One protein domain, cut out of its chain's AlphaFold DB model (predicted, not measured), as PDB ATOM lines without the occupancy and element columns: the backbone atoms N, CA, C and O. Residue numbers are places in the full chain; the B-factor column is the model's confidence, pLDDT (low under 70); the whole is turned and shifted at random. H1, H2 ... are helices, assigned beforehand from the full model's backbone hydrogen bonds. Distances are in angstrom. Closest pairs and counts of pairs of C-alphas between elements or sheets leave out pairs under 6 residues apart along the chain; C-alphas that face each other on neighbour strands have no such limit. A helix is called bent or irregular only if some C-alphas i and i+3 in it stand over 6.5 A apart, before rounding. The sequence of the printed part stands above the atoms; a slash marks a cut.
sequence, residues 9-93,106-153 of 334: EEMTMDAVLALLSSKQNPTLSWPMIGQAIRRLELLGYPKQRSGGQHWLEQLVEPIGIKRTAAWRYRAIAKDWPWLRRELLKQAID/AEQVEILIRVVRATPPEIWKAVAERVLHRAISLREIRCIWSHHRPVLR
ATOM      1  N   GLU A   9      -4.664 -32.866  34.693       84.25
ATOM      2  CA  GLU A   9      -3.889 -31.661  34.379       84.25
ATOM      3  C   GLU A   9      -4.042 -31.203  32.925       84.25
ATOM      4  O   GLU A   9      -3.955 -30.004  32.653       84.25
ATOM      5  N   GLU A  10      -4.346 -32.119  32.005       87.88
ATOM      6  CA  GLU A  10      -4.533 -31.825  30.578       87.88
ATOM      7  C   GLU A  10      -6.001 -31.616  30.189       87.88
ATOM      8  O   GLU A  10      -6.297 -31.097  29.112       87.88
ATOM      9  N   MET A  11      -6.942 -31.944  31.077       91.94
ATOM     10  CA  MET A  11      -8.370 -31.833  30.790       91.94
ATOM     11  C   MET A  11      -8.805 -30.386  30.502       91.94
ATOM     12  O   MET A  11      -8.312 -29.417  31.099       91.94
ATOM     13  N   THR A  12      -9.774 -30.250  29.593       92.94
ATOM     14  CA  THR A  12     -10.501 -29.001  29.330       92.94
ATOM     15  C   THR A  12     -11.480 -28.693  30.464       92.94
ATOM     16  O   THR A  12     -11.802 -29.561  31.276       92.94
ATOM     17  N   MET A  13     -11.987 -27.457  30.527       91.50
ATOM     18  CA  MET A  13     -12.936 -27.059  31.574       91.50
ATOM     19  C   MET A  13     -14.180 -27.956  31.578       91.50
ATOM     20  O   MET A  13     -14.557 -28.461  32.634       91.50
ATOM     21  N   ASP A  14     -14.758 -28.216  30.404       90.38
ATOM     22  CA  ASP A  14     -15.946 -29.062  30.256       90.38
ATOM     23  C   ASP A  14     -15.685 -30.508  30.686       90.38
ATOM     24  O   ASP A  14     -16.515 -31.105  31.367       90.38
ATOM     25  N   ALA A  15     -14.509 -31.055  30.362       90.38
ATOM     26  CA  ALA A  15     -14.126 -32.401  30.778       90.38
ATOM     27  C   ALA A  15     -13.998 -32.517  32.307       90.38
ATOM     28  O   ALA A  15     -14.491 -33.481  32.896       90.38
ATOM     29  N   VAL A  16     -13.402 -31.518  32.972       90.38
ATOM     30  CA  VAL A  16     -13.300 -31.504  34.443       90.38
ATOM     31  C   VAL A  16     -14.669 -31.300  35.099       90.38
ATOM     32  O   VAL A  16     -14.965 -31.926  36.117       90.38
ATOM     33  N   LEU A  17     -15.531 -30.457  34.521       89.88
ATOM     34  CA  LEU A  17     -16.903 -30.292  35.005       89.88
ATOM     35  C   LEU A  17     -17.704 -31.586  34.858       89.88
ATOM     36  O   LEU A  17     -18.396 -31.966  35.799       89.88
ATOM     37  N   ALA A  18     -17.576 -32.297  33.736       87.81
ATOM     38  CA  ALA A  18     -18.222 -33.591  33.534       87.81
ATOM     39  C   ALA A  18     -17.728 -34.638  34.549       87.81
ATOM     40  O   ALA A  18     -18.547 -35.330  35.159       87.81
ATOM     41  N   LEU A  19     -16.412 -34.685  34.800       87.31
ATOM     42  CA  LEU A  19     -15.787 -35.543  35.813       87.31
ATOM     43  C   LEU A  19     -16.389 -35.310  37.207       87.31
ATOM     44  O   LEU A  19     -16.736 -36.271  37.892       87.31
ATOM     45  N   LEU A  20     -16.554 -34.042  37.599       86.19
ATOM     46  CA  LEU A  20     -17.156 -33.649  38.876       86.19
ATOM     47  C   LEU A  20     -18.688 -33.753  38.900       86.19
ATOM     48  O   LEU A  20     -19.261 -33.640  39.971       86.19
ATOM     49  N   SER A  21     -19.368 -33.948  37.767       78.69
ATOM     50  CA  SER A  21     -20.842 -33.953  37.703       78.69
ATOM     51  C   SER A  21     -21.436 -35.354  37.577       78.69
ATOM     52  O   SER A  21     -22.610 -35.564  37.892       78.69
ATOM     53  N   SER A  22     -20.669 -36.335  37.091       63.31
ATOM     54  CA  SER A  22     -21.216 -37.659  36.814       63.31
ATOM     55  C   SER A  22     -21.484 -38.435  38.110       63.31
ATOM     56  O   SER A  22     -20.555 -38.888  38.778       63.31
ATOM     57  N   LYS A  23     -22.761 -38.717  38.396       55.22
ATOM     58  CA  LYS A  23     -23.182 -39.737  39.382       55.22
ATOM     59  C   LYS A  23     -22.682 -41.159  39.056       55.22
ATOM     60  O   LYS A  23     -22.900 -42.070  39.843       55.22
ATOM     61  N   GLN A  24     -22.074 -41.350  37.883       47.25
ATOM     62  CA  GLN A  24     -21.635 -42.636  37.337       47.25
ATOM     63  C   GLN A  24     -20.141 -42.931  37.533       47.25
ATOM     64  O   GLN A  24     -19.703 -44.019  37.171       47.25
ATOM     65  N   ASN A  25     -19.349 -42.010  38.094       53.88
ATOM     66  CA  ASN A  25     -17.932 -42.284  38.328       53.88
ATOM     67  C   ASN A  25     -17.716 -43.084  39.624       53.88
ATOM     68  O   ASN A  25     -18.412 -42.830  40.613       53.88
ATOM     69  N   PRO A  26     -16.737 -44.014  39.658       56.91
ATOM     70  CA  PRO A  26     -16.261 -44.574  40.918       56.91
ATOM     71  C   PRO A  26     -15.894 -43.414  41.844       56.91
ATOM     72  O   PRO A  26     -15.346 -42.411  41.387       56.91
ATOM     73  N   THR A  27     -16.253 -43.533  43.122       72.88
ATOM     74  CA  THR A  27     -16.102 -42.509  44.161       72.88
ATOM     75  C   THR A  27     -14.760 -41.791  44.014       72.88
ATOM     76  O   THR A  27     -13.717 -42.360  44.343       72.88
ATOM     77  N   LEU A  28     -14.771 -40.566  43.464       83.94
ATOM     78  CA  LEU A  28     -13.545 -39.799  43.253       83.94
ATOM     79  C   LEU A  28     -12.842 -39.638  44.598       83.94
ATOM     80  O   LEU A  28     -13.450 -39.242  45.597       83.94
ATOM     81  N   SER A  29     -11.553 -39.956  44.625       89.12
ATOM     82  CA  SER A  29     -10.751 -39.786  45.827       89.12
ATOM     83  C   SER A  29     -10.578 -38.293  46.132       89.12
ATOM     84  O   SER A  29     -10.621 -37.442  45.237       89.12
ATOM     85  N   TRP A  30     -10.369 -37.943  47.405       92.44
ATOM     86  CA  TRP A  30     -10.146 -36.543  47.779       92.44
ATOM     87  C   TRP A  30      -8.966 -35.881  47.029       92.44
ATOM     88  O   TRP A  30      -9.108 -34.702  46.685       92.44
ATOM     89  N   PRO A  31      -7.855 -36.588  46.702       93.88
ATOM     90  CA  PRO A  31      -6.794 -36.065  45.840       93.88
ATOM     91  C   PRO A  31      -7.291 -35.627  44.463       93.88
ATOM     92  O   PRO A  31      -7.036 -34.496  44.048       93.88
ATOM     93  N   MET A  32      -8.062 -36.492  43.794       91.75
ATOM     94  CA  MET A  32      -8.588 -36.238  42.451       91.75
ATOM     95  C   MET A  32      -9.560 -35.058  42.455       91.75
ATOM     96  O   MET A  32      -9.498 -34.197  41.579       91.75
ATOM     97  N   ILE A  33     -10.417 -34.962  43.479       92.31
ATOM     98  CA  ILE A  33     -11.312 -33.810  43.657       92.31
ATOM     99  C   ILE A  33     -10.492 -32.520  43.824       92.31
ATOM    100  O   ILE A  33     -10.800 -31.506  43.201       92.31
ATOM    101  N   GLY A  34      -9.426 -32.546  44.632       94.06
ATOM    102  CA  GLY A  34      -8.529 -31.403  44.813       94.06
ATOM    103  C   GLY A  34      -7.855 -30.959  43.512       94.06
ATOM    104  O   GLY A  34      -7.869 -29.765  43.196       94.06
ATOM    105  N   GLN A  35      -7.314 -31.905  42.739       93.75
ATOM    106  CA  GLN A  35      -6.701 -31.647  41.430       93.75
ATOM    107  C   GLN A  35      -7.717 -31.078  40.432       93.75
ATOM    108  O   GLN A  35      -7.421 -30.084  39.770       93.75
ATOM    109  N   ALA A  36      -8.933 -31.627  40.380       93.38
ATOM    110  CA  ALA A  36     -10.011 -31.129  39.525       93.38
ATOM    111  C   ALA A  36     -10.393 -29.679  39.874       93.38
ATOM    112  O   ALA A  36     -10.451 -28.818  38.992       93.38
ATOM    113  N   ILE A  37     -10.567 -29.368  41.165       93.56
ATOM    114  CA  ILE A  37     -10.836 -27.996  41.624       93.56
ATOM    115  C   ILE A  37      -9.686 -27.057  41.228       93.56
ATOM    116  O   ILE A  37      -9.927 -25.949  40.739       93.56
ATOM    117  N   ARG A  38      -8.432 -27.485  41.421       93.06
ATOM    118  CA  ARG A  38      -7.256 -26.677  41.077       93.06
ATOM    119  C   ARG A  38      -7.145 -26.443  39.569       93.06
ATOM    120  O   ARG A  38      -6.823 -25.329  39.157       93.06
ATOM    121  N   ARG A  39      -7.451 -27.448  38.749       93.94
ATOM    122  CA  ARG A  39      -7.466 -27.326  37.288       93.94
ATOM    123  C   ARG A  39      -8.515 -26.320  36.823       93.94
ATOM    124  O   ARG A  39      -8.184 -25.433  36.042       93.94
ATOM    125  N   LEU A  40      -9.740 -26.392  37.347       92.75
ATOM    126  CA  LEU A  40     -10.797 -25.417  37.044       92.75
ATOM    127  C   LEU A  40     -10.392 -23.988  37.416       92.75
ATOM    128  O   LEU A  40     -10.647 -23.050  36.662       92.75
ATOM    129  N   GLU A  41      -9.727 -23.820  38.558       90.62
ATOM    130  CA  GLU A  41      -9.188 -22.526  38.968       90.62
ATOM    131  C   GLU A  41      -8.152 -21.980  37.975       90.62
ATOM    132  O   GLU A  41      -8.241 -20.812  37.592       90.62
ATOM    133  N   LEU A  42      -7.213 -22.816  37.520       91.06
ATOM    134  CA  LEU A  42      -6.211 -22.439  36.516       91.06
ATOM    135  C   LEU A  42      -6.837 -22.099  35.156       91.06
ATOM    136  O   LEU A  42      -6.365 -21.193  34.476       91.06
ATOM    137  N   LEU A  43      -7.930 -22.773  34.793       92.00
ATOM    138  CA  LEU A  43      -8.713 -22.494  33.587       92.00
ATOM    139  C   LEU A  43      -9.629 -21.262  33.726       92.00
ATOM    140  O   LEU A  43     -10.349 -20.915  32.793       92.00
ATOM    141  N   GLY A  44      -9.620 -20.583  34.877       88.75
ATOM    142  CA  GLY A  44     -10.369 -19.345  35.091       88.75
ATOM    143  C   GLY A  44     -11.843 -19.528  35.457       88.75
ATOM    144  O   GLY A  44     -12.577 -18.539  35.461       88.75
ATOM    145  N   TYR A  45     -12.278 -20.737  35.834       88.06
ATOM    146  CA  TYR A  45     -13.663 -21.023  36.242       88.06
ATOM    147  C   TYR A  45     -14.229 -20.039  37.293       88.06
ATOM    148  O   TYR A  45     -15.346 -19.556  37.105       88.06
ATOM    149  N   PRO A  46     -13.484 -19.635  38.350       85.12
ATOM    150  CA  PRO A  46     -13.999 -18.692  39.347       85.12
ATOM    151  C   PRO A  46     -14.370 -17.318  38.779       85.12
ATOM    152  O   PRO A  46     -15.254 -16.657  39.317       85.12
ATOM    153  N   LYS A  47     -13.698 -16.876  37.705       80.44
ATOM    154  CA  LYS A  47     -13.934 -15.569  37.065       80.44
ATOM    155  C   LYS A  47     -15.169 -15.578  36.162       80.44
ATOM    156  O   LYS A  47     -15.754 -14.528  35.934       80.44
ATOM    157  N   GLN A  48     -15.554 -16.749  35.658       77.56
ATOM    158  CA  GLN A  48     -16.708 -16.930  34.772       77.56
ATOM    159  C   GLN A  48     -18.035 -17.045  35.539       77.56
ATOM    160  O   GLN A  48     -19.105 -16.978  34.939       77.56
ATOM    161  N   ARG A  49     -17.987 -17.216  36.866       72.81
ATOM    162  CA  ARG A  49     -19.169 -17.295  37.729       72.81
ATOM    163  C   ARG A  49     -19.401 -15.958  38.431       72.81
ATOM    164  O   ARG A  49     -18.546 -15.459  39.160       72.81
ATOM    165  N   SER A  50     -20.584 -15.390  38.229       49.66
ATOM    166  CA  SER A  50     -21.079 -14.221  38.953       49.66
ATOM    167  C   SER A  50     -21.122 -14.528  40.457       49.66
ATOM    168  O   SER A  50     -21.892 -15.372  40.905       49.66
ATOM    169  N   GLY A  51     -20.266 -13.861  41.244       55.62
ATOM    170  CA  GLY A  51     -20.223 -14.000  42.709       55.62
ATOM    171  C   GLY A  51     -19.017 -14.764  43.265       55.62
ATOM    172  O   GLY A  51     -19.199 -15.599  44.148       55.62
ATOM    173  N   GLY A  52     -17.798 -14.464  42.788       57.78
ATOM    174  CA  GLY A  52     -16.506 -15.145  43.035       57.78
ATOM    175  C   GLY A  52     -16.093 -15.558  44.466       57.78
ATOM    176  O   GLY A  52     -14.988 -16.063  44.641       57.78
ATOM    177  N   GLN A  53     -16.943 -15.413  45.483       63.69
ATOM    178  CA  GLN A  53     -16.765 -15.963  46.831       63.69
ATOM    179  C   GLN A  53     -17.464 -17.320  47.070       63.69
ATOM    180  O   GLN A  53     -17.027 -18.050  47.961       63.69
ATOM    181  N   HIS A  54     -18.482 -17.696  46.279       76.75
ATOM    182  CA  HIS A  54     -19.279 -18.926  46.492       76.75
ATOM    183  C   HIS A  54     -19.140 -19.993  45.396       76.75
ATOM    184  O   HIS A  54     -19.739 -21.063  45.498       76.75
ATOM    185  N   TRP A  55     -18.323 -19.749  44.366       85.94
ATOM    186  CA  TRP A  55     -18.163 -20.665  43.226       85.94
ATOM    187  C   TRP A  55     -17.772 -22.090  43.647       85.94
ATOM    188  O   TRP A  55     -18.203 -23.058  43.027       85.94
ATOM    189  N   LEU A  56     -16.974 -22.228  44.713       87.81
ATOM    190  CA  LEU A  56     -16.511 -23.529  45.185       87.81
ATOM    191  C   LEU A  56     -17.637 -24.333  45.840       87.81
ATOM    192  O   LEU A  56     -17.660 -25.546  45.696       87.81
ATOM    193  N   GLU A  57     -18.567 -23.676  46.540       86.12
ATOM    194  CA  GLU A  57     -19.746 -24.338  47.118       86.12
ATOM    195  C   GLU A  57     -20.659 -24.863  46.014       86.12
ATOM    196  O   GLU A  57     -20.976 -26.047  46.003       86.12
ATOM    197  N   GLN A  58     -20.974 -24.011  45.035       86.25
ATOM    198  CA  GLN A  58     -21.815 -24.371  43.892       86.25
ATOM    199  C   GLN A  58     -21.234 -25.533  43.076       86.25
ATOM    200  O   GLN A  58     -21.979 -26.349  42.543       86.25
ATOM    201  N   LEU A  59     -19.901 -25.618  42.988       87.62
ATOM    202  CA  LEU A  59     -19.209 -26.686  42.274       87.62
ATOM    203  C   LEU A  59     -19.317 -28.047  42.982       87.62
ATOM    204  O   LEU A  59     -19.384 -29.074  42.315       87.62
ATOM    205  N   VAL A  60     -19.280 -28.068  44.317       87.31
ATOM    206  CA  VAL A  60     -19.049 -29.299  45.098       87.31
ATOM    207  C   VAL A  60     -20.271 -29.783  45.886       87.31
ATOM    208  O   VAL A  60     -20.319 -30.944  46.293       87.31
ATOM    209  N   GLU A  61     -21.275 -28.930  46.083       85.69
ATOM    210  CA  GLU A  61     -22.554 -29.297  46.699       85.69
ATOM    211  C   GLU A  61     -23.289 -30.420  45.936       85.69
ATOM    212  O   GLU A  61     -23.727 -31.369  46.595       85.69
ATOM    213  N   PRO A  62     -23.343 -30.434  44.583       86.12
ATOM    214  CA  PRO A  62     -24.003 -31.511  43.835       86.12
ATOM    215  C   PRO A  62     -23.388 -32.903  44.042       86.12
ATOM    216  O   PRO A  62     -24.071 -33.910  43.855       86.12
ATOM    217  N   ILE A  63     -22.114 -32.966  44.448       85.31
ATOM    218  CA  ILE A  63     -21.393 -34.209  44.769       85.31
ATOM    219  C   ILE A  63     -21.298 -34.484  46.274       85.31
ATOM    220  O   ILE A  63     -20.543 -35.358  46.699       85.31
ATOM    221  N   GLY A  64     -22.051 -33.752  47.099       86.31
ATOM    222  CA  GLY A  64     -22.154 -34.001  48.539       86.31
ATOM    223  C   GLY A  64     -20.899 -33.647  49.343       86.31
ATOM    224  O   GLY A  64     -20.758 -34.076  50.492       86.31
ATOM    225  N   ILE A  65     -19.974 -32.865  48.782       88.88
ATOM    226  CA  ILE A  65     -18.758 -32.445  49.481       88.88
ATOM    227  C   ILE A  65     -19.032 -31.153  50.255       88.88
ATOM    228  O   ILE A  65     -19.532 -30.164  49.728       88.88
ATOM    229  N   LYS A  66     -18.652 -31.130  51.535       88.56
ATOM    230  CA  LYS A  66     -18.787 -29.928  52.372       88.56
ATOM    231  C   LYS A  66     -17.813 -28.837  51.926       88.56
ATOM    232  O   LYS A  66     -16.640 -29.109  51.668       88.56
ATOM    233  N   ARG A  67     -18.252 -27.576  52.009       86.81
ATOM    234  CA  ARG A  67     -17.438 -26.370  51.756       86.81
ATOM    235  C   ARG A  67     -16.039 -26.432  52.381       86.81
ATOM    236  O   ARG A  67     -15.046 -26.140  51.722       86.81
ATOM    237  N   THR A  68     -15.944 -26.784  53.663       87.25
ATOM    238  CA  THR A  68     -14.664 -26.840  54.393       87.25
ATOM    239  C   THR A  68     -13.711 -27.890  53.828       87.25
ATOM    240  O   THR A  68     -12.518 -27.615  53.713       87.25
ATOM    241  N   ALA A  69     -14.230 -29.052  53.425       89.94
ATOM    242  CA  ALA A  69     -13.451 -30.105  52.785       89.94
ATOM    243  C   ALA A  69     -12.976 -29.679  51.387       89.94
ATOM    244  O   ALA A  69     -11.798 -29.821  51.083       89.94
ATOM    245  N   ALA A  70     -13.843 -29.056  50.583       90.19
ATOM    246  CA  ALA A  70     -13.473 -28.563  49.255       90.19
ATOM    247  C   ALA A  70     -12.338 -27.527  49.303       90.19
ATOM    248  O   ALA A  70     -11.372 -27.622  48.545       90.19
ATOM    249  N   TRP A  71     -12.401 -26.573  50.241       90.50
ATOM    250  CA  TRP A  71     -11.313 -25.606  50.446       90.50
ATOM    251  C   TRP A  71      -9.999 -26.281  50.842       90.50
ATOM    252  O   TRP A  71      -8.942 -25.869  50.362       90.50
ATOM    253  N   ARG A  72     -10.061 -27.312  51.693       92.75
ATOM    254  CA  ARG A  72      -8.895 -28.107  52.089       92.75
ATOM    255  C   ARG A  72      -8.295 -28.844  50.893       92.75
ATOM    256  O   ARG A  72      -7.097 -28.729  50.668       92.75
ATOM    257  N   TYR A  73      -9.110 -29.542  50.102       94.38
ATOM    258  CA  TYR A  73      -8.634 -30.293  48.935       94.38
ATOM    259  C   TYR A  73      -7.994 -29.366  47.898       94.38
ATOM    260  O   TYR A  73      -6.905 -29.662  47.411       94.38
ATOM    261  N   ARG A  74      -8.609 -28.202  47.636       92.81
ATOM    262  CA  ARG A  74      -8.030 -27.153  46.781       92.81
ATOM    263  C   ARG A  74      -6.661 -26.697  47.287       92.81
ATOM    264  O   ARG A  74      -5.722 -26.599  46.503       92.81
ATOM    265  N   ALA A  75      -6.561 -26.369  48.576       91.31
ATOM    266  CA  ALA A  75      -5.320 -25.871  49.164       91.31
ATOM    267  C   ALA A  75      -4.204 -26.923  49.087       91.31
ATOM    268  O   ALA A  75      -3.104 -26.606  48.646       91.31
ATOM    269  N   ILE A  76      -4.511 -28.180  49.418       94.94
ATOM    270  CA  ILE A  76      -3.552 -29.285  49.323       94.94
ATOM    271  C   ILE A  76      -3.115 -29.505  47.877       94.94
ATOM    272  O   ILE A  76      -1.921 -29.600  47.630       94.94
ATOM    273  N   ALA A  77      -4.036 -29.526  46.909       94.56
ATOM    274  CA  ALA A  77      -3.677 -29.700  45.501       94.56
ATOM    275  C   ALA A  77      -2.764 -28.583  44.973       94.56
ATOM    276  O   ALA A  77      -1.893 -28.835  44.144       94.56
ATOM    277  N   LYS A  78      -2.924 -27.356  45.480       92.31
ATOM    278  CA  LYS A  78      -2.027 -26.233  45.180       92.31
ATOM    279  C   LYS A  78      -0.645 -26.403  45.827       92.31
ATOM    280  O   LYS A  78       0.357 -26.131  45.172       92.31
ATOM    281  N   ASP A  79      -0.595 -26.810  47.095       92.88
ATOM    282  CA  ASP A  79       0.631 -26.828  47.904       92.88
ATOM    283  C   ASP A  79       1.430 -28.146  47.799       92.88
ATOM    284  O   ASP A  79       2.628 -28.160  48.085       92.88
ATOM    285  N   TRP A  80       0.810 -29.247  47.359       94.62
ATOM    286  CA  TRP A  80       1.452 -30.563  47.253       94.62
ATOM    287  C   TRP A  80       2.700 -30.573  46.363       94.62
ATOM    288  O   TRP A  80       3.705 -31.125  46.802       94.62
ATOM    289  N   PRO A  81       2.728 -29.941  45.169       92.75
ATOM    290  CA  PRO A  81       3.940 -29.916  44.345       92.75
ATOM    291  C   PRO A  81       5.140 -29.262  45.042       92.75
ATOM    292  O   PRO A  81       6.283 -29.666  44.821       92.75
ATOM    293  N   TRP A  82       4.890 -28.256  45.886       93.88
ATOM    294  CA  TRP A  82       5.924 -27.644  46.719       93.88
ATOM    295  C   TRP A  82       6.356 -28.596  47.837       93.88
ATOM    296  O   TRP A  82       7.543 -28.898  47.933       93.88
ATOM    297  N   LEU A  83       5.407 -29.131  48.617       94.38
ATOM    298  CA  LEU A  83       5.715 -30.060  49.710       94.38
ATOM    299  C   LEU A  83       6.500 -31.273  49.199       94.38
ATOM    300  O   LEU A  83       7.536 -31.615  49.756       94.38
ATOM    301  N   ARG A  84       6.056 -31.880  48.094       94.75
ATOM    302  CA  ARG A  84       6.732 -33.003  47.440       94.75
ATOM    303  C   ARG A  84       8.180 -32.669  47.090       94.75
ATOM    304  O   ARG A  84       9.058 -33.497  47.290       94.75
ATOM    305  N   ARG A  85       8.453 -31.456  46.602       93.44
ATOM    306  CA  ARG A  85       9.820 -31.006  46.307       93.44
ATOM    307  C   ARG A  85      10.671 -30.908  47.571       93.44
ATOM    308  O   ARG A  85      11.824 -31.320  47.537       93.44
ATOM    309  N   GLU A  86      10.117 -30.388  48.664       92.06
ATOM    310  CA  GLU A  86      10.825 -30.330  49.951       92.06
ATOM    311  C   GLU A  86      11.100 -31.726  50.521       92.06
ATOM    312  O   GLU A  86      12.207 -31.979  50.988       92.06
ATOM    313  N   LEU A  87      10.149 -32.658  50.404       94.19
ATOM    314  CA  LEU A  87      10.321 -34.056  50.812       94.19
ATOM    315  C   LEU A  87      11.438 -34.748  50.017       94.19
ATOM    316  O   LEU A  87      12.351 -35.325  50.605       94.19
ATOM    317  N   LEU A  88      11.426 -34.602  48.689       93.88
ATOM    318  CA  LEU A  88      12.434 -35.204  47.811       93.88
ATOM    319  C   LEU A  88      13.843 -34.647  48.055       93.88
ATOM    320  O   LEU A  88      14.808 -35.404  47.997       93.88
ATOM    321  N   LYS A  89      13.987 -33.352  48.384       93.12
ATOM    322  CA  LYS A  89      15.287 -32.774  48.793       93.12
ATOM    323  C   LYS A  89      15.873 -33.459  50.028       93.12
ATOM    324  O   LYS A  89      17.085 -33.455  50.201       93.12
ATOM    325  N   GLN A  90      15.019 -34.012  50.885       92.94
ATOM    326  CA  GLN A  90      15.412 -34.729  52.095       92.94
ATOM    327  C   GLN A  90      15.447 -36.251  51.901       92.94
ATOM    328  O   GLN A  90      15.498 -36.973  52.891       92.94
ATOM    329  N   ALA A  91      15.424 -36.727  50.650       92.81
ATOM    330  CA  ALA A  91      15.396 -38.144  50.290       92.81
ATOM    331  C   ALA A  91      14.199 -38.929  50.869       92.81
ATOM    332  O   ALA A  91      14.266 -40.148  51.001       92.81
ATOM    333  N   ILE A  92      13.090 -38.245  51.175       92.50
ATOM    334  CA  ILE A  92      11.834 -38.886  51.575       92.50
ATOM    335  C   ILE A  92      11.041 -39.212  50.313       92.50
ATOM    336  O   ILE A  92      10.758 -38.318  49.507       92.50
ATOM    337  N   ASP A  93      10.665 -40.483  50.153       90.50
ATOM    338  CA  ASP A  93       9.812 -40.900  49.045       90.50
ATOM    339  C   ASP A  93       8.429 -40.249  49.166       90.50
ATOM    340  O   ASP A  93       7.774 -40.281  50.210       90.50
ATOM    341  N   ALA A 106      -6.837 -36.065  53.963       93.75
ATOM    342  CA  ALA A 106      -6.564 -34.677  53.600       93.75
ATOM    343  C   ALA A 106      -6.165 -33.823  54.816       93.75
ATOM    344  O   ALA A 106      -5.375 -32.896  54.693       93.75
ATOM    345  N   GLU A 107      -6.708 -34.111  56.002       94.06
ATOM    346  CA  GLU A 107      -6.360 -33.346  57.197       94.06
ATOM    347  C   GLU A 107      -4.918 -33.600  57.651       94.06
ATOM    348  O   GLU A 107      -4.214 -32.647  57.971       94.06
ATOM    349  N   GLN A 108      -4.443 -34.849  57.618       94.56
ATOM    350  CA  GLN A 108      -3.037 -35.147  57.913       94.56
ATOM    351  C   GLN A 108      -2.100 -34.417  56.946       94.56
ATOM    352  O   GLN A 108      -1.129 -33.811  57.392       94.56
ATOM    353  N   VAL A 109      -2.420 -34.405  55.648       95.06
ATOM    354  CA  VAL A 109      -1.612 -33.697  54.640       95.06
ATOM    355  C   VAL A 109      -1.645 -32.182  54.856       95.06
ATOM    356  O   VAL A 109      -0.602 -31.536  54.808       95.06
ATOM    357  N   GLU A 110      -2.814 -31.603  55.150       94.06
ATOM    358  CA  GLU A 110      -2.932 -30.175  55.475       94.06
ATOM    359  C   GLU A 110      -2.052 -29.795  56.674       94.06
ATOM    360  O   GLU A 110      -1.367 -28.771  56.640       94.06
ATOM    361  N   ILE A 111      -2.071 -30.602  57.737       92.88
ATOM    362  CA  ILE A 111      -1.265 -30.341  58.930       92.88
ATOM    363  C   ILE A 111       0.224 -30.535  58.620       92.88
ATOM    364  O   ILE A 111       1.021 -29.690  59.020       92.88
ATOM    365  N   LEU A 112       0.601 -31.564  57.853       94.00
ATOM    366  CA  LEU A 112       1.986 -31.777  57.429       94.00
ATOM    367  C   LEU A 112       2.539 -30.567  56.665       94.00
ATOM    368  O   LEU A 112       3.609 -30.076  57.009       94.00
ATOM    369  N   ILE A 113       1.787 -30.024  55.699       92.31
ATOM    370  CA  ILE A 113       2.171 -28.802  54.965       92.31
ATOM    371  C   ILE A 113       2.487 -27.659  55.941       92.31
ATOM    372  O   ILE A 113       3.462 -26.931  55.755       92.31
ATOM    373  N   ARG A 114       1.680 -27.492  56.996       89.12
ATOM    374  CA  ARG A 114       1.890 -26.443  58.007       89.12
ATOM    375  C   ARG A 114       3.115 -26.711  58.875       89.12
ATOM    376  O   ARG A 114       3.867 -25.778  59.133       89.12
ATOM    377  N   VAL A 115       3.328 -27.962  59.286       89.62
ATOM    378  CA  VAL A 115       4.498 -28.376  60.075       89.62
ATOM    379  C   VAL A 115       5.788 -28.133  59.287       89.62
ATOM    380  O   VAL A 115       6.686 -27.478  59.812       89.62
ATOM    381  N   VAL A 116       5.850 -28.533  58.010       88.94
ATOM    382  CA  VAL A 116       7.024 -28.309  57.141       88.94
ATOM    383  C   VAL A 116       7.325 -26.817  56.949       88.94
ATOM    384  O   VAL A 116       8.483 -26.428  56.881       88.94
ATOM    385  N   ARG A 117       6.303 -25.952  56.909       85.50
ATOM    386  CA  ARG A 117       6.500 -24.488  56.837       85.50
ATOM    387  C   ARG A 117       6.971 -23.864  58.152       85.50
ATOM    388  O   ARG A 117       7.584 -22.801  58.135       85.50
ATOM    389  N   ALA A 118       6.608 -24.458  59.286       82.19
ATOM    390  CA  ALA A 118       6.861 -23.886  60.605       82.19
ATOM    391  C   ALA A 118       8.190 -24.347  61.214       82.19
ATOM    392  O   ALA A 118       8.768 -23.626  62.027       82.19
ATOM    393  N   THR A 119       8.670 -25.527  60.831       78.94
ATOM    394  CA  THR A 119       9.763 -26.224  61.517       78.94
ATOM    395  C   THR A 119      10.919 -26.535  60.569       78.94
ATOM    396  O   THR A 119      10.708 -26.597  59.355       78.94
ATOM    397  N   PRO A 120      12.142 -26.716  61.089       77.75
ATOM    398  CA  PRO A 120      13.280 -27.107  60.271       77.75
ATOM    399  C   PRO A 120      13.244 -28.618  59.933       77.75
ATOM    400  O   PRO A 120      12.507 -29.377  60.580       77.75
ATOM    401  N   PRO A 121      13.992 -29.076  58.906       83.69
ATOM    402  CA  PRO A 121      13.941 -30.453  58.403       83.69
ATOM    403  C   PRO A 121      14.151 -31.541  59.450       83.69
ATOM    404  O   PRO A 121      13.502 -32.581  59.387       83.69
ATOM    405  N   GLU A 122      15.001 -31.303  60.437       79.81
ATOM    406  CA  GLU A 122      15.329 -32.246  61.512       79.81
ATOM    407  C   GLU A 122      14.076 -32.688  62.285       79.81
ATOM    408  O   GLU A 122      14.022 -33.797  62.809       79.81
ATOM    409  N   ILE A 123      13.042 -31.846  62.298       76.75
ATOM    410  CA  ILE A 123      11.811 -32.047  63.061       76.75
ATOM    411  C   ILE A 123      10.716 -32.632  62.186       76.75
ATOM    412  O   ILE A 123      10.064 -33.609  62.561       76.75
ATOM    413  N   TRP A 124      10.495 -32.057  61.003       88.44
ATOM    414  CA  TRP A 124       9.382 -32.497  60.172       88.44
ATOM    415  C   TRP A 124       9.680 -33.753  59.358       88.44
ATOM    416  O   TRP A 124       8.716 -34.394  58.948       88.44
ATOM    417  N   LYS A 125      10.946 -34.147  59.136       91.06
ATOM    418  CA  LYS A 125      11.290 -35.365  58.369       91.06
ATOM    419  C   LYS A 125      10.616 -36.607  58.942       91.06
ATOM    420  O   LYS A 125       9.830 -37.251  58.251       91.06
ATOM    421  N   ALA A 126      10.837 -36.870  60.230       87.19
ATOM    422  CA  ALA A 126      10.248 -38.017  60.917       87.19
ATOM    423  C   ALA A 126       8.711 -37.954  60.915       87.19
ATOM    424  O   ALA A 126       8.031 -38.969  60.781       87.19
ATOM    425  N   VAL A 127       8.135 -36.751  61.025       90.38
ATOM    426  CA  VAL A 127       6.680 -36.561  60.938       90.38
ATOM    427  C   VAL A 127       6.174 -36.891  59.538       90.38
ATOM    428  O   VAL A 127       5.174 -37.591  59.409       90.38
ATOM    429  N   ALA A 128       6.856 -36.417  58.498       93.31
ATOM    430  CA  ALA A 128       6.486 -36.640  57.112       93.31
ATOM    431  C   ALA A 128       6.507 -38.126  56.749       93.31
ATOM    432  O   ALA A 128       5.505 -38.632  56.248       93.31
ATOM    433  N   GLU A 129       7.589 -38.834  57.077       91.94
ATOM    434  CA  GLU A 129       7.693 -40.283  56.874       91.94
ATOM    435  C   GLU A 129       6.543 -41.014  57.571       91.94
ATOM    436  O   GLU A 129       5.842 -41.820  56.956       91.94
ATOM    437  N   ARG A 130       6.261 -40.671  58.834       91.56
ATOM    438  CA  ARG A 130       5.156 -41.292  59.568       91.56
ATOM    439  C   ARG A 130       3.784 -40.954  58.980       91.56
ATOM    440  O   ARG A 130       2.902 -41.809  59.012       91.56
ATOM    441  N   VAL A 131       3.572 -39.751  58.439       92.75
ATOM    442  CA  VAL A 131       2.321 -39.392  57.742       92.75
ATOM    443  C   VAL A 131       2.145 -40.235  56.484       92.75
ATOM    444  O   VAL A 131       1.075 -40.812  56.291       92.75
ATOM    445  N   LEU A 132       3.182 -40.321  55.650       90.50
ATOM    446  CA  LEU A 132       3.120 -41.014  54.362       90.50
ATOM    447  C   LEU A 132       3.033 -42.539  54.530       90.50
ATOM    448  O   LEU A 132       2.294 -43.189  53.792       90.50
ATOM    449  N   HIS A 133       3.678 -43.098  55.558       85.62
ATOM    450  CA  HIS A 133       3.670 -44.535  55.866       85.62
ATOM    451  C   HIS A 133       2.655 -44.948  56.943       85.62
ATOM    452  O   HIS A 133       2.721 -46.059  57.464       85.62
ATOM    453  N   ARG A 134       1.676 -44.088  57.263       77.75
ATOM    454  CA  ARG A 134       0.554 -44.399  58.178       77.75
ATOM    455  C   ARG A 134       0.974 -44.734  59.621       77.75
ATOM    456  O   ARG A 134       0.235 -45.394  60.345       77.75
ATOM    457  N   ALA A 135       2.124 -44.242  60.059       83.94
ATOM    458  CA  ALA A 135       2.679 -44.464  61.393       83.94
ATOM    459  C   ALA A 135       2.406 -43.300  62.372       83.94
ATOM    460  O   ALA A 135       3.057 -43.192  63.416       83.94
ATOM    461  N   ILE A 136       1.475 -42.396  62.042       88.62
ATOM    462  CA  ILE A 136       1.045 -41.301  62.923       88.62
ATOM    463  C   ILE A 136      -0.468 -41.089  62.870       88.62
ATOM    464  O   ILE A 136      -1.083 -40.972  61.804       88.62
ATOM    465  N   SER A 137      -1.083 -41.006  64.044       90.12
ATOM    466  CA  SER A 137      -2.494 -40.672  64.191       90.12
ATOM    467  C   SER A 137      -2.751 -39.180  63.964       90.12
ATOM    468  O   SER A 137      -1.879 -38.322  64.125       90.12
ATOM    469  N   LEU A 138      -4.003 -38.838  63.647       89.81
ATOM    470  CA  LEU A 138      -4.415 -37.439  63.523       89.81
ATOM    471  C   LEU A 138      -4.252 -36.666  64.846       89.81
ATOM    472  O   LEU A 138      -3.975 -35.469  64.833       89.81
ATOM    473  N   ARG A 139      -4.412 -37.341  65.993       88.50
ATOM    474  CA  ARG A 139      -4.207 -36.738  67.317       88.50
ATOM    475  C   ARG A 139      -2.744 -36.350  67.523       88.50
ATOM    476  O   ARG A 139      -2.485 -35.227  67.941       88.50
ATOM    477  N   GLU A 140      -1.819 -37.248  67.202       88.75
ATOM    478  CA  GLU A 140      -0.382 -37.005  67.353       88.75
ATOM    479  C   GLU A 140       0.093 -35.846  66.472       88.75
ATOM    480  O   GLU A 140       0.705 -34.911  66.977       88.75
ATOM    481  N   ILE A 141      -0.248 -35.827  65.177       90.81
ATOM    482  CA  ILE A 141       0.192 -34.725  64.305       90.81
ATOM    483  C   ILE A 141      -0.440 -33.377  64.700       90.81
ATOM    484  O   ILE A 141       0.197 -32.334  64.570       90.81
ATOM    485  N   ARG A 142      -1.674 -33.377  65.228       90.19
ATOM    486  CA  ARG A 142      -2.304 -32.167  65.788       90.19
ATOM    487  C   ARG A 142      -1.566 -31.661  67.030       90.19
ATOM    488  O   ARG A 142      -1.430 -30.451  67.166       90.19
ATOM    489  N   CYS A 143      -1.096 -32.563  67.891       85.69
ATOM    490  CA  CYS A 143      -0.280 -32.236  69.064       85.69
ATOM    491  C   CYS A 143       1.079 -31.638  68.652       85.69
ATOM    492  O   CYS A 143       1.443 -30.557  69.110       85.69
ATOM    493  N   ILE A 144       1.767 -32.240  67.677       87.19
ATOM    494  CA  ILE A 144       2.994 -31.655  67.106       87.19
ATOM    495  C   ILE A 144       2.704 -30.253  66.555       87.19
ATOM    496  O   ILE A 144       3.401 -29.288  66.857       87.19
ATOM    497  N   TRP A 145       1.626 -30.109  65.783       88.31
ATOM    498  CA  TRP A 145       1.235 -28.817  65.234       88.31
ATOM    499  C   TRP A 145       0.910 -27.771  66.310       88.31
ATOM    500  O   TRP A 145       1.237 -26.603  66.106       88.31
ATOM    501  N   SER A 146       0.302 -28.135  67.445       84.94
ATOM    502  CA  SER A 146       0.002 -27.156  68.502       84.94
ATOM    503  C   SER A 146       1.253 -26.504  69.084       84.94
ATOM    504  O   SER A 146       1.210 -25.303  69.343       84.94
ATOM    505  N   HIS A 147       2.365 -27.237  69.189       84.56
ATOM    506  CA  HIS A 147       3.637 -26.684  69.676       84.56
ATOM    507  C   HIS A 147       4.264 -25.692  68.698       84.56
ATOM    508  O   HIS A 147       4.818 -24.675  69.110       84.56
ATOM    509  N   HIS A 148       4.132 -25.947  67.394       83.69
ATOM    510  CA  HIS A 148       4.804 -25.166  66.344       83.69
ATOM    511  C   HIS A 148       3.924 -24.094  65.699       83.69
ATOM    512  O   HIS A 148       4.413 -23.213  64.989       83.69
ATOM    513  N   ARG A 149       2.613 -24.111  65.963       82.75
ATOM    514  CA  ARG A 149       1.661 -23.114  65.456       82.75
ATOM    515  C   ARG A 149       2.050 -21.657  65.744       82.75
ATOM    516  O   ARG A 149       1.857 -20.841  64.833       82.75
ATOM    517  N   PRO A 150       2.581 -21.292  66.931       78.44
ATOM    518  CA  PRO A 150       2.979 -19.914  67.228       78.44
ATOM    519  C   PRO A 150       4.010 -19.336  66.251       78.44
ATOM    520  O   PRO A 150       3.961 -18.140  65.966       78.44
ATOM    521  N   VAL A 151       4.865 -20.176  65.650       78.56
ATOM    522  CA  VAL A 151       5.872 -19.757  64.655       78.56
ATOM    523  C   VAL A 151       5.225 -19.063  63.459       78.56
ATOM    524  O   VAL A 151       5.764 -18.101  62.913       78.56
ATOM    525  N   LEU A 152       4.027 -19.505  63.068       68.94
ATOM    526  CA  LEU A 152       3.311 -18.916  61.942       68.94
ATOM    527  C   LEU A 152       2.535 -17.640  62.324       68.94
ATOM    528  O   LEU A 152       1.861 -17.082  61.462       68.94
ATOM    529  N   ARG A 153       2.624 -17.151  63.575       67.69
ATOM    530  CA  ARG A 153       2.077 -15.865  64.073       67.69
ATOM    531  C   ARG A 153       0.649 -15.553  63.605       67.69
ATOM    532  O   ARG A 153       0.354 -14.465  63.120       67.69
TER     533      ARG A 153
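What this domain is: This is residues 9 to 93 and 106 to 153 of the 334 residues of an uncharacterized protein of Nitrincola tapanii (UniProt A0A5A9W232). Two lobes of helices are joined by one long bent helix, H5, which runs through the middle from the first lobe to the second. In the first lobe H2 and H4 pack on the arm H5a, and H1 folds against H2 as a hairpin on the side away from H5a, with the short H3 at the edge; in the second, H6 lies between H7 and H8, side by side with each, and the arm H5b crosses near H6 and H7. The printed part has 133 residues with eight named helices, H1 to H8 in order along the chain, and no named strand; the class is all helix. It is only just compact, close to loose, with a radius of gyration of the C-alphas of 16.6 A and spans of 44 by 30 by 25 A.

How they stand to each other: H1, residues 13 to 21, and H2, residues 30 to 42, form a helical hairpin and touch at a shallow tilt of 31 degrees, opposite ways; their closest C-alphas, of Val 16 and Ala 36, are 6.1 A apart. H3, residues 45 to 48, is close to but not clearly touching H4, residues 55 to 63, with the C-alphas of Pro 46 and Trp 55 closest at 6.0 A. H1 and H4 touch only at their ends, closest at the C-alphas of Ser 21 and Ile 63, 7.1 A. H5, residues 67 to 89, was assigned as one helix by its hydrogen bonds but is bent: C-alphas 78 and 81 are 7.1 A apart, and its arms H5a, residues 67 to 78, and H5b, residues 81 to 89, stand at a steep tilt of 49 degrees. H5a touches H2 about perpendicular, at 75 degrees, with the C-alphas of Gly 34 and Tyr 73 closest at 4.3 A. With residues 67 to 71 alone H5a touches H4, closest at the C-alphas of Glu 57 and Arg 67, 5.6 A. H6, residues 106 to 118, touches H5a with residues 106 to 110 alone, closest at the C-alphas of Ile 76 and Glu 110, 6.2 A. H6 and H7, residues 121 to 132, form a helical hairpin at a shallow tilt of 8 degrees, opposite ways; the C-alphas of Val 116 and Trp 124 are closest, 5.7 A. H8, residues 138 to 152, touches H6, closest at the C-alphas of Ala 118 and Val 151, 5.9 A. H1 and H8 are apart. In H1, H2, H5a, H5b and H6 every O i to N i+4 pair is within hydrogen-bond range, against 3 of 5 in H4, 6 of 8 in H7 and 8 of 11 in H8; H3 is too short for such a pair.

Where its parts are: H1 begins at C-alpha 13, (-12.936, -27.059, 31.574), and H8 ends at C-alpha 152, (3.311, -18.916, 61.942). From first to last C-alpha H2 measures 18.5 A, H5a 16.8 A, H6 18.6 A and H8 20.1 A.

The domain as a whole: The C-alphas of Ser 50 and Glu 122, 46.5 A apart, are the two farthest apart. Residues 94 to 105 are not printed, and C-alphas 93 and 106 are 18.1 A apart across this cut. Of the links printed whole, none is long. Confidence is under 70 at residues 22 to 26, 50 to 53 and 152 to 153.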